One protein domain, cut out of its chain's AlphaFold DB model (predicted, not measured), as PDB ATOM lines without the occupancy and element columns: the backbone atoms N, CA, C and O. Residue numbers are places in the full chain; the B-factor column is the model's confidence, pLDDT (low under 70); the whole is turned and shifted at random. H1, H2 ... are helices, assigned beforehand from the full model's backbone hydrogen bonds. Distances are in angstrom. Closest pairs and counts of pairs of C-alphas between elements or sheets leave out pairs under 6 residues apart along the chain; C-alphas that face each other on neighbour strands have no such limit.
ATOM      1  N   LEU A   4     127.358 153.833 111.264       86.69
ATOM      2  CA  LEU A   4     127.600 155.244 110.974       86.69
ATOM      3  C   LEU A   4     126.288 156.034 110.844       86.69
ATOM      4  O   LEU A   4     126.153 157.097 111.446       86.69
ATOM      5  N   GLU A   5     125.297 155.504 110.122       87.50
ATOM      6  CA  GLU A   5     123.998 156.164 109.943       87.50
ATOM      7  C   GLU A   5     123.261 156.326 111.284       87.50
ATOM      8  O   GLU A   5     122.703 157.388 111.565       87.50
ATOM      9  N   ALA A   6     123.320 155.315 112.155       89.44
ATOM     10  CA  ALA A   6     122.723 155.356 113.489       89.44
ATOM     11  C   ALA A   6     123.382 156.404 114.400       89.44
ATOM     12  O   ALA A   6     122.690 157.172 115.082       89.44
ATOM     13  N   VAL A   7     124.715 156.490 114.372       90.00
ATOM     14  CA  VAL A   7     125.471 157.535 115.077       90.00
ATOM     15  C   VAL A   7     125.096 158.915 114.548       90.00
ATOM     16  O   VAL A   7     124.682 159.778 115.323       90.00
ATOM     17  N   GLN A   8     125.165 159.117 113.232       89.06
ATOM     18  CA  GLN A   8     124.852 160.399 112.607       89.06
ATOM     19  C   GLN A   8     123.416 160.840 112.911       89.06
ATOM     20  O   GLN A   8     123.170 161.997 113.258       89.06
ATOM     21  N   ARG A   9     122.447 159.923 112.833       91.00
ATOM     22  CA  ARG A   9     121.053 160.210 113.183       91.00
ATOM     23  C   ARG A   9     120.929 160.615 114.651       91.00
ATOM     24  O   ARG A   9     120.313 161.639 114.940       91.00
ATOM     25  N   THR A  10     121.566 159.885 115.562       92.62
ATOM     26  CA  THR A  10     121.543 160.211 116.996       92.62
ATOM     27  C   THR A  10     122.104 161.603 117.271       92.62
ATOM     28  O   THR A  10     121.444 162.416 117.912       92.62
ATOM     29  N   LEU A  11     123.285 161.917 116.736       91.00
ATOM     30  CA  LEU A  11     123.943 163.209 116.948       91.00
ATOM     31  C   LEU A  11     123.220 164.374 116.256       91.00
ATOM     32  O   LEU A  11     123.326 165.518 116.698       91.00
ATOM     33  N   ARG A  12     122.470 164.103 115.182       91.50
ATOM     34  CA  ARG A  12     121.646 165.104 114.493       91.50
ATOM     35  C   ARG A  12     120.371 165.442 115.263       91.50
ATOM     36  O   ARG A  12     119.935 166.590 115.206       91.50
ATOM     37  N   PHE A  13     119.759 164.463 115.925       92.81
ATOM     38  CA  PHE A  13     118.449 164.626 116.565       92.81
ATOM     39  C   PHE A  13     118.499 164.742 118.095       92.81
ATOM     40  O   PHE A  13     117.496 165.132 118.687       92.81
ATOM     41  N   SER A  14     119.645 164.479 118.730       92.69
ATOM     42  CA  SER A  14     119.867 164.735 120.158       92.69
ATOM     43  C   SER A  14     121.049 165.675 120.385       92.69
ATOM     44  O   SER A  14     122.216 165.272 120.376       92.69
ATOM     45  N   ASP A  15     120.735 166.944 120.666       92.44
ATOM     46  CA  ASP A  15     121.718 167.938 121.108       92.44
ATOM     47  C   ASP A  15     122.417 167.518 122.410       92.44
ATOM     48  O   ASP A  15     123.603 167.796 122.585       92.44
ATOM     49  N   THR A  16     121.707 166.825 123.306       94.31
ATOM     50  CA  THR A  16     122.248 166.332 124.582       94.31
ATOM     51  C   THR A  16     123.362 165.320 124.347       94.31
ATOM     52  O   THR A  16     124.448 165.450 124.912       94.31
ATOM     53  N   ILE A  17     123.112 164.320 123.495       93.62
ATOM     54  CA  ILE A  17     124.114 163.300 123.178       93.62
ATOM     55  C   ILE A  17     125.270 163.941 122.414       93.62
ATOM     56  O   ILE A  17     126.421 163.666 122.742       93.62
ATOM     57  N   ARG A  18     124.995 164.853 121.473       92.56
ATOM     58  CA  ARG A  18     126.055 165.567 120.749       92.56
ATOM     59  C   ARG A  18     126.978 166.348 121.685       92.56
ATOM     60  O   ARG A  18     128.189 166.181 121.609       92.56
ATOM     61  N   GLN A  19     126.427 167.134 122.608       93.00
ATOM     62  CA  GLN A  19     127.228 167.877 123.588       93.00
ATOM     63  C   GLN A  19     128.039 166.951 124.499       93.00
ATOM     64  O   GLN A  19     129.174 167.274 124.840       93.00
ATOM     65  N   TRP A  20     127.479 165.803 124.886       94.56
ATOM     66  CA  TRP A  20     128.208 164.801 125.662       94.56
ATOM     67  C   TRP A  20     129.419 164.258 124.890       94.56
ATOM     68  O   TRP A  20     130.511 164.204 125.451       94.56
ATOM     69  N   VAL A  21     129.256 163.925 123.604       91.94
ATOM     70  CA  VAL A  21     130.364 163.454 122.757       91.94
ATOM     71  C   VAL A  21     131.443 164.533 122.607       91.94
ATOM     72  O   VAL A  21     132.618 164.262 122.851       91.94
ATOM     73  N   GLU A  22     131.054 165.769 122.298       91.69
ATOM     74  CA  GLU A  22     131.998 166.880 122.115       91.69
ATOM     75  C   GLU A  22     132.741 167.237 123.414       91.69
ATOM     76  O   GLU A  22     133.941 167.507 123.398       91.69
ATOM     77  N   SER A  23     132.050 167.218 124.559       91.69
ATOM     78  CA  SER A  23     132.622 167.627 125.847       91.69
ATOM     79  C   SER A  23     133.496 166.552 126.493       91.69
ATOM     80  O   SER A  23     134.541 166.879 127.050       91.69
ATOM     81  N   GLU A  24     133.067 165.289 126.474       91.62
ATOM     82  CA  GLU A  24     133.751 164.202 127.194       91.62
ATOM     83  C   GLU A  24     134.774 163.475 126.316       91.62
ATOM     84  O   GLU A  24     135.801 163.018 126.815       91.62
ATOM     85  N   HIS A  25     134.512 163.379 125.008       86.44
ATOM     86  CA  HIS A  25     135.352 162.623 124.078       86.44
ATOM     87  C   HIS A  25     136.146 163.515 123.120       86.44
ATOM     88  O   HIS A  25     137.069 163.020 122.482       86.44
ATOM     89  N   GLN A  26     135.836 164.817 123.047       87.44
ATOM     90  CA  GLN A  26     136.453 165.762 122.103       87.44
ATOM     91  C   GLN A  26     136.316 165.328 120.634       87.44
ATOM     92  O   GLN A  26     137.156 165.673 119.807       87.44
ATOM     93  N   VAL A  27     135.249 164.579 120.331       85.38
ATOM     94  CA  VAL A  27     134.894 164.103 118.990       85.38
ATOM     95  C   VAL A  27     133.704 164.915 118.491       85.38
ATOM     96  O   VAL A  27     132.752 165.158 119.232       85.38
ATOM     97  N   TYR A  28     133.745 165.328 117.233       84.44
ATOM     98  CA  TYR A  28     132.690 166.088 116.577       84.44
ATOM     99  C   TYR A  28     131.938 165.227 115.566       84.44
ATOM    100  O   TYR A  28     132.385 164.156 115.161       84.44
ATOM    101  N   PHE A  29     130.774 165.712 115.136       79.88
ATOM    102  CA  PHE A  29     129.937 165.024 114.152       79.88
ATOM    103  C   PHE A  29     130.720 164.598 112.894       79.88
ATOM    104  O   PHE A  29     130.612 163.452 112.472       79.88
ATOM    105  N   ASP A  30     131.548 165.492 112.350       82.12
ATOM    106  CA  ASP A  30     132.326 165.255 111.126       82.12
ATOM    107  C   ASP A  30     133.521 164.298 111.329       82.12
ATOM    108  O   ASP A  30     134.110 163.811 110.360       82.12
ATOM    109  N   ASP A  31     133.905 163.998 112.574       82.00
ATOM    110  CA  ASP A  31     135.011 163.075 112.850       82.00
ATOM    111  C   ASP A  31     134.614 161.621 112.571       82.00
ATOM    112  O   ASP A  31     135.467 160.824 112.179       82.00
ATOM    113  N   PHE A  32     133.323 161.286 112.689       77.94
ATOM    114  CA  PHE A  32     132.786 159.969 112.326       77.94
ATOM    115  C   PHE A  32     132.795 159.718 110.810       77.94
ATOM    116  O   PHE A  32     132.774 158.567 110.388       77.94
ATOM    117  N   ASP A  33     132.869 160.768 109.988       72.62
ATOM    118  CA  ASP A  33     133.004 160.631 108.532       72.62
ATOM    119  C   ASP A  33     134.464 160.399 108.107       72.62
ATOM    120  O   ASP A  33     134.728 159.796 107.067       72.62
ATOM    121  N   ASN A  34     135.422 160.890 108.903       66.75
ATOM    122  CA  ASN A  34     136.854 160.808 108.603       66.75
ATOM    123  C   ASN A  34     137.535 159.586 109.232       66.75
ATOM    124  O   ASN A  34     138.527 159.093 108.692       66.75
ATOM    125  N   TYR A  35     137.019 159.106 110.364       63.56
ATOM    126  CA  TYR A  35     137.509 157.919 111.054       63.56
ATOM    127  C   TYR A  35     136.511 156.785 110.926       63.56
ATOM    128  O   TYR A  35     135.311 156.955 111.121       63.56
ATOM    129  N   ASN A  36     137.032 155.606 110.609       62.59
ATOM    130  CA  ASN A  36     136.211 154.457 110.286       62.59
ATOM    131  C   ASN A  36     135.443 153.993 111.537       62.59
ATOM    132  O   ASN A  36     136.025 153.454 112.476       62.59
ATOM    133  N   VAL A  37     134.130 154.233 111.566       61.34
ATOM    134  CA  VAL A  37     133.239 153.843 112.680       61.34
ATOM    135  C   VAL A  37     133.110 152.321 112.802       61.34
ATOM    136  O   VAL A  37     132.746 151.800 113.856       61.34
ATOM    137  N   GLU A  38     133.435 151.616 111.720       60.41
ATOM    138  CA  GLU A  38     133.482 150.158 111.646       60.41
ATOM    139  C   GLU A  38     134.739 149.561 112.290       60.41
ATOM    140  O   GLU A  38     134.770 148.363 112.563       60.41
ATOM    141  N   ASP A  39     135.773 150.367 112.550       61.75
ATOM    142  CA  ASP A  39     137.005 149.874 113.156       61.75
ATOM    143  C   ASP A  39     136.851 149.857 114.684       61.75
ATOM    144  O   ASP A  39     136.978 150.875 115.373       61.75
ATOM    145  N   TYR A  40     136.459 148.692 115.203       56.44
ATOM    146  CA  TYR A  40     136.191 148.467 116.624       56.44
ATOM    147  C   TYR A  40     137.460 148.472 117.493       56.44
ATOM    148  O   TYR A  40     137.345 148.736 118.686       56.44
ATOM    149  N   GLU A  41     138.646 148.196 116.932       56.69
ATOM    150  CA  GLU A  41     139.897 148.117 117.710       56.69
ATOM    151  C   GLU A  41     140.733 149.409 117.665       56.69
ATOM    152  O   GLU A  41     141.333 149.759 118.681       56.69
ATOM    153  N   ASP A  42     140.738 150.145 116.546       64.56
ATOM    154  CA  ASP A  42     141.558 151.362 116.370       64.56
ATOM    155  C   ASP A  42     140.740 152.644 116.060       64.56
ATOM    156  O   ASP A  42     141.311 153.731 115.916       64.56
ATOM    157  N   GLY A  43     139.408 152.545 115.956       71.56
ATOM    158  CA  GLY A  43     138.505 153.641 115.577       71.56
ATOM    159  C   GLY A  43     137.517 154.073 116.667       71.56
ATOM    160  O   GLY A  43     137.706 153.854 117.862       71.56
ATOM    161  N   TYR A  44     136.417 154.711 116.254       82.50
ATOM    162  CA  TYR A  44     135.356 155.167 117.163       82.50
ATOM    163  C   TYR A  44     134.291 154.097 117.448       82.50
ATOM    164  O   TYR A  44     133.186 154.446 117.862       82.50
ATOM    165  N   GLY A  45     134.589 152.810 117.239       84.00
ATOM    166  CA  GLY A  45     133.616 151.722 117.374       84.00
ATOM    167  C   GLY A  45     132.910 151.698 118.735       84.00
ATOM    168  O   GLY A  45     131.680 151.760 118.784       84.00
ATOM    169  N   ASP A  46     133.667 151.706 119.834       86.38
ATOM    170  CA  ASP A  46     133.111 151.691 121.197       86.38
ATOM    171  C   ASP A  46     132.302 152.953 121.533       86.38
ATOM    172  O   ASP A  46     131.297 152.911 122.252       86.38
ATOM    173  N   LEU A  47     132.746 154.109 121.033       89.00
ATOM    174  CA  LEU A  47     132.041 155.375 121.224       89.00
ATOM    175  C   LEU A  47     130.727 155.377 120.435       89.00
ATOM    176  O   LEU A  47     129.690 155.783 120.954       89.00
ATOM    177  N   ALA A  48     130.756 154.873 119.207       88.75
ATOM    178  CA  ALA A  48     129.586 154.731 118.360       88.75
ATOM    179  C   ALA A  48     128.532 153.809 118.982       88.75
ATOM    180  O   ALA A  48     127.358 154.177 119.004       88.75
ATOM    181  N   ASP A  49     128.923 152.680 119.582       89.31
ATOM    182  CA  ASP A  49     127.970 151.810 120.287       89.31
ATOM    183  C   ASP A  49     127.316 152.521 121.474       89.31
ATOM    184  O   ASP A  49     126.106 152.418 121.687       89.31
ATOM    185  N   GLN A  50     128.089 153.303 122.230       92.62
ATOM    186  CA  GLN A  50     127.550 154.091 123.337       92.62
ATOM    187  C   GLN A  50     126.585 155.180 122.861       92.62
ATOM    188  O   GLN A  50     125.549 155.396 123.498       92.62
ATOM    189  N   ILE A  51     126.900 155.856 121.752       92.25
ATOM    190  CA  ILE A  51     126.018 156.852 121.134       92.25
ATOM    191  C   ILE A  51     124.705 156.189 120.724       92.25
ATOM    192  O   ILE A  51     123.644 156.670 121.112       92.25
ATOM    193  N   ILE A  52     124.769 155.057 120.021       91.31
ATOM    194  CA  ILE A  52     123.590 154.314 119.566       91.31
ATOM    195  C   ILE A  52     122.732 153.882 120.759       91.31
ATOM    196  O   ILE A  52     121.533 154.153 120.786       91.31
ATOM    197  N   GLN A  53     123.332 153.301 121.802       92.31
ATOM    198  CA  GLN A  53     122.595 152.908 123.006       92.31
ATOM    199  C   GLN A  53     121.913 154.090 123.705       92.31
ATOM    200  O   GLN A  53     120.812 153.944 124.243       92.31
ATOM    201  N   LYS A  54     122.552 155.264 123.734       93.81
ATOM    202  CA  LYS A  54     121.928 156.487 124.260       93.81
ATOM    203  C   LYS A  54     120.791 156.960 123.353       93.81
ATOM    204  O   LYS A  54     119.738 157.311 123.873       93.81
ATOM    205  N   GLY A  55     120.969 156.896 122.034       92.75
ATOM    206  CA  GLY A  55     119.939 157.218 121.047       92.75
ATOM    207  C   GLY A  55     118.683 156.359 121.202       92.75
ATOM    208  O   GLY A  55     117.580 156.899 121.208       92.75
ATOM    209  N   ILE A  56     118.836 155.051 121.434       92.12
ATOM    210  CA  ILE A  56     117.709 154.148 121.734       92.12
ATOM    211  C   ILE A  56     117.016 154.566 123.039       92.12
ATOM    212  O   ILE A  56     115.797 154.706 123.090       92.12
ATOM    213  N   LYS A  57     117.785 154.827 124.107       92.56
ATOM    214  CA  LYS A  57     117.224 155.241 125.410       92.56
ATOM    215  C   LYS A  57     116.454 156.559 125.341       92.56
ATOM    216  O   LYS A  57     115.487 156.732 126.080       92.56
ATOM    217  N   GLU A  58     116.870 157.478 124.476       91.50
ATOM    218  CA  GLU A  58     116.178 158.747 124.238       91.50
ATOM    219  C   GLU A  58     115.022 158.634 123.223       91.50
ATOM    220  O   GLU A  58     114.364 159.636 122.952       91.50
ATOM    221  N   ASN A  59     114.719 157.433 122.705       89.62
ATOM    222  CA  ASN A  59     113.758 157.192 121.615       89.62
ATOM    223  C   ASN A  59     114.074 157.994 120.336       89.62
ATOM    224  O   ASN A  59     113.177 158.415 119.607       89.62
ATOM    225  N   VAL A  60     115.358 158.243 120.073       91.12
ATOM    226  CA  VAL A  60     115.847 158.852 118.824       91.12
ATOM    227  C   VAL A  60     116.020 157.792 117.734       91.12
ATOM    228  O   VAL A  60     115.820 158.068 116.546       91.12
ATOM    229  N   LEU A  61     116.399 156.585 118.156       90.44
ATOM    230  CA  LEU A  61     116.524 155.393 117.330       90.44
ATOM    231  C   LEU A  61     115.556 154.325 117.829       90.44
ATOM    232  O   LEU A  61     115.385 154.165 119.038       90.44
ATOM    233  N   ASP A  62     115.004 153.561 116.896       85.75
ATOM    234  CA  ASP A  62     114.263 152.348 117.200       85.75
ATOM    235  C   ASP A  62     115.229 151.158 117.197       85.75
ATOM    236  O   ASP A  62     116.021 150.983 116.273       85.75
ATOM    237  N   GLU A  63     115.181 150.327 118.238       80.38
ATOM    238  CA  GLU A  63     116.046 149.142 118.353       80.38
ATOM    239  C   GLU A  63     115.814 148.148 117.198       80.38
ATOM    240  O   GLU A  63     116.734 147.457 116.765       80.38
ATOM    241  N   GLU A  64     114.601 148.127 116.641       80.88
ATOM    242  CA  GLU A  64     114.247 147.309 115.478       80.88
ATOM    243  C   GLU A  64     114.945 147.763 114.181       80.88
ATOM    244  O   GLU A  64     115.230 146.927 113.325       80.88
ATOM    245  N   ASP A  65     115.307 149.047 114.054       73.31
ATOM    246  CA  ASP A  65     116.012 149.585 112.876       73.31
ATOM    247  C   ASP A  65     117.505 149.186 112.837       73.31
ATOM    248  O   ASP A  65     118.187 149.356 111.816       73.31
ATOM    249  N   LEU A  66     118.020 148.659 113.952       75.50
ATOM    250  CA  LEU A  66     119.438 148.395 114.213       75.50
ATOM    251  C   LEU A  66     119.825 146.907 114.089       75.50
ATOM    252  O   LEU A  66     120.949 146.543 114.421       75.50
TER     253      LEU A  66
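What this domain is: This is residues 4 to 66 of the 70 residues of an uncharacterized protein of Candidatus Nitronauta litoralis (UniProt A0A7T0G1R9). Three longer helices make the core: H1 and H2 meet at a corner, and H4 packs on H1 at a steep angle. The short H3 and H5 lie toward opposite ends of the longest axis. The 63 printed residues, all helix in class, run H1 to H5 with no named strand; the whole is compact, radius of gyration of the C-alphas 10.7 A, spans 28 by 24 by 15 A.

Where its parts are: H1, residues 4 to 13, begins at C-alpha 4 (127.600, 155.244, 110.974) and is 14.2 A long. H2 is residues 15 to 25, 14.9 A; H3, 31 to 34; H4, 45 to 57, 18.6 A; H5, 63 to 66, ends at C-alpha 66 (119.438, 148.395, 114.213).

How they stand to each other: H1 and H2 touch only at the corner, closest C-alphas Leu 11 and Arg 18, 4.9 A. H1 touches H4, closest C-alphas Thr 10 and Gly 55, 5.3 A, a steep tilt of 47 degrees, the same way. H2 and H4 only just touch, with 3 pairs of C-alphas within 8 A, by residues 51 to 55 of H4 alone. H3 is close to but not clearly touching H1, closest C-alphas Leu 4 and Phe 32, 7.1 A; H5 likewise to H4, Ile 56 and Glu 63, 6.3 A. In H1, H2 and H4 every O i to N i+4 pair is within hydrogen-bond range; H3 and H5 are too short for one.

The domain as a whole: The farthest C-alphas, Gln 26 and Glu 64, are 29.6 A apart. The printed part has no cut and no long link; pLDDT is under 70 at residues 34 to 42.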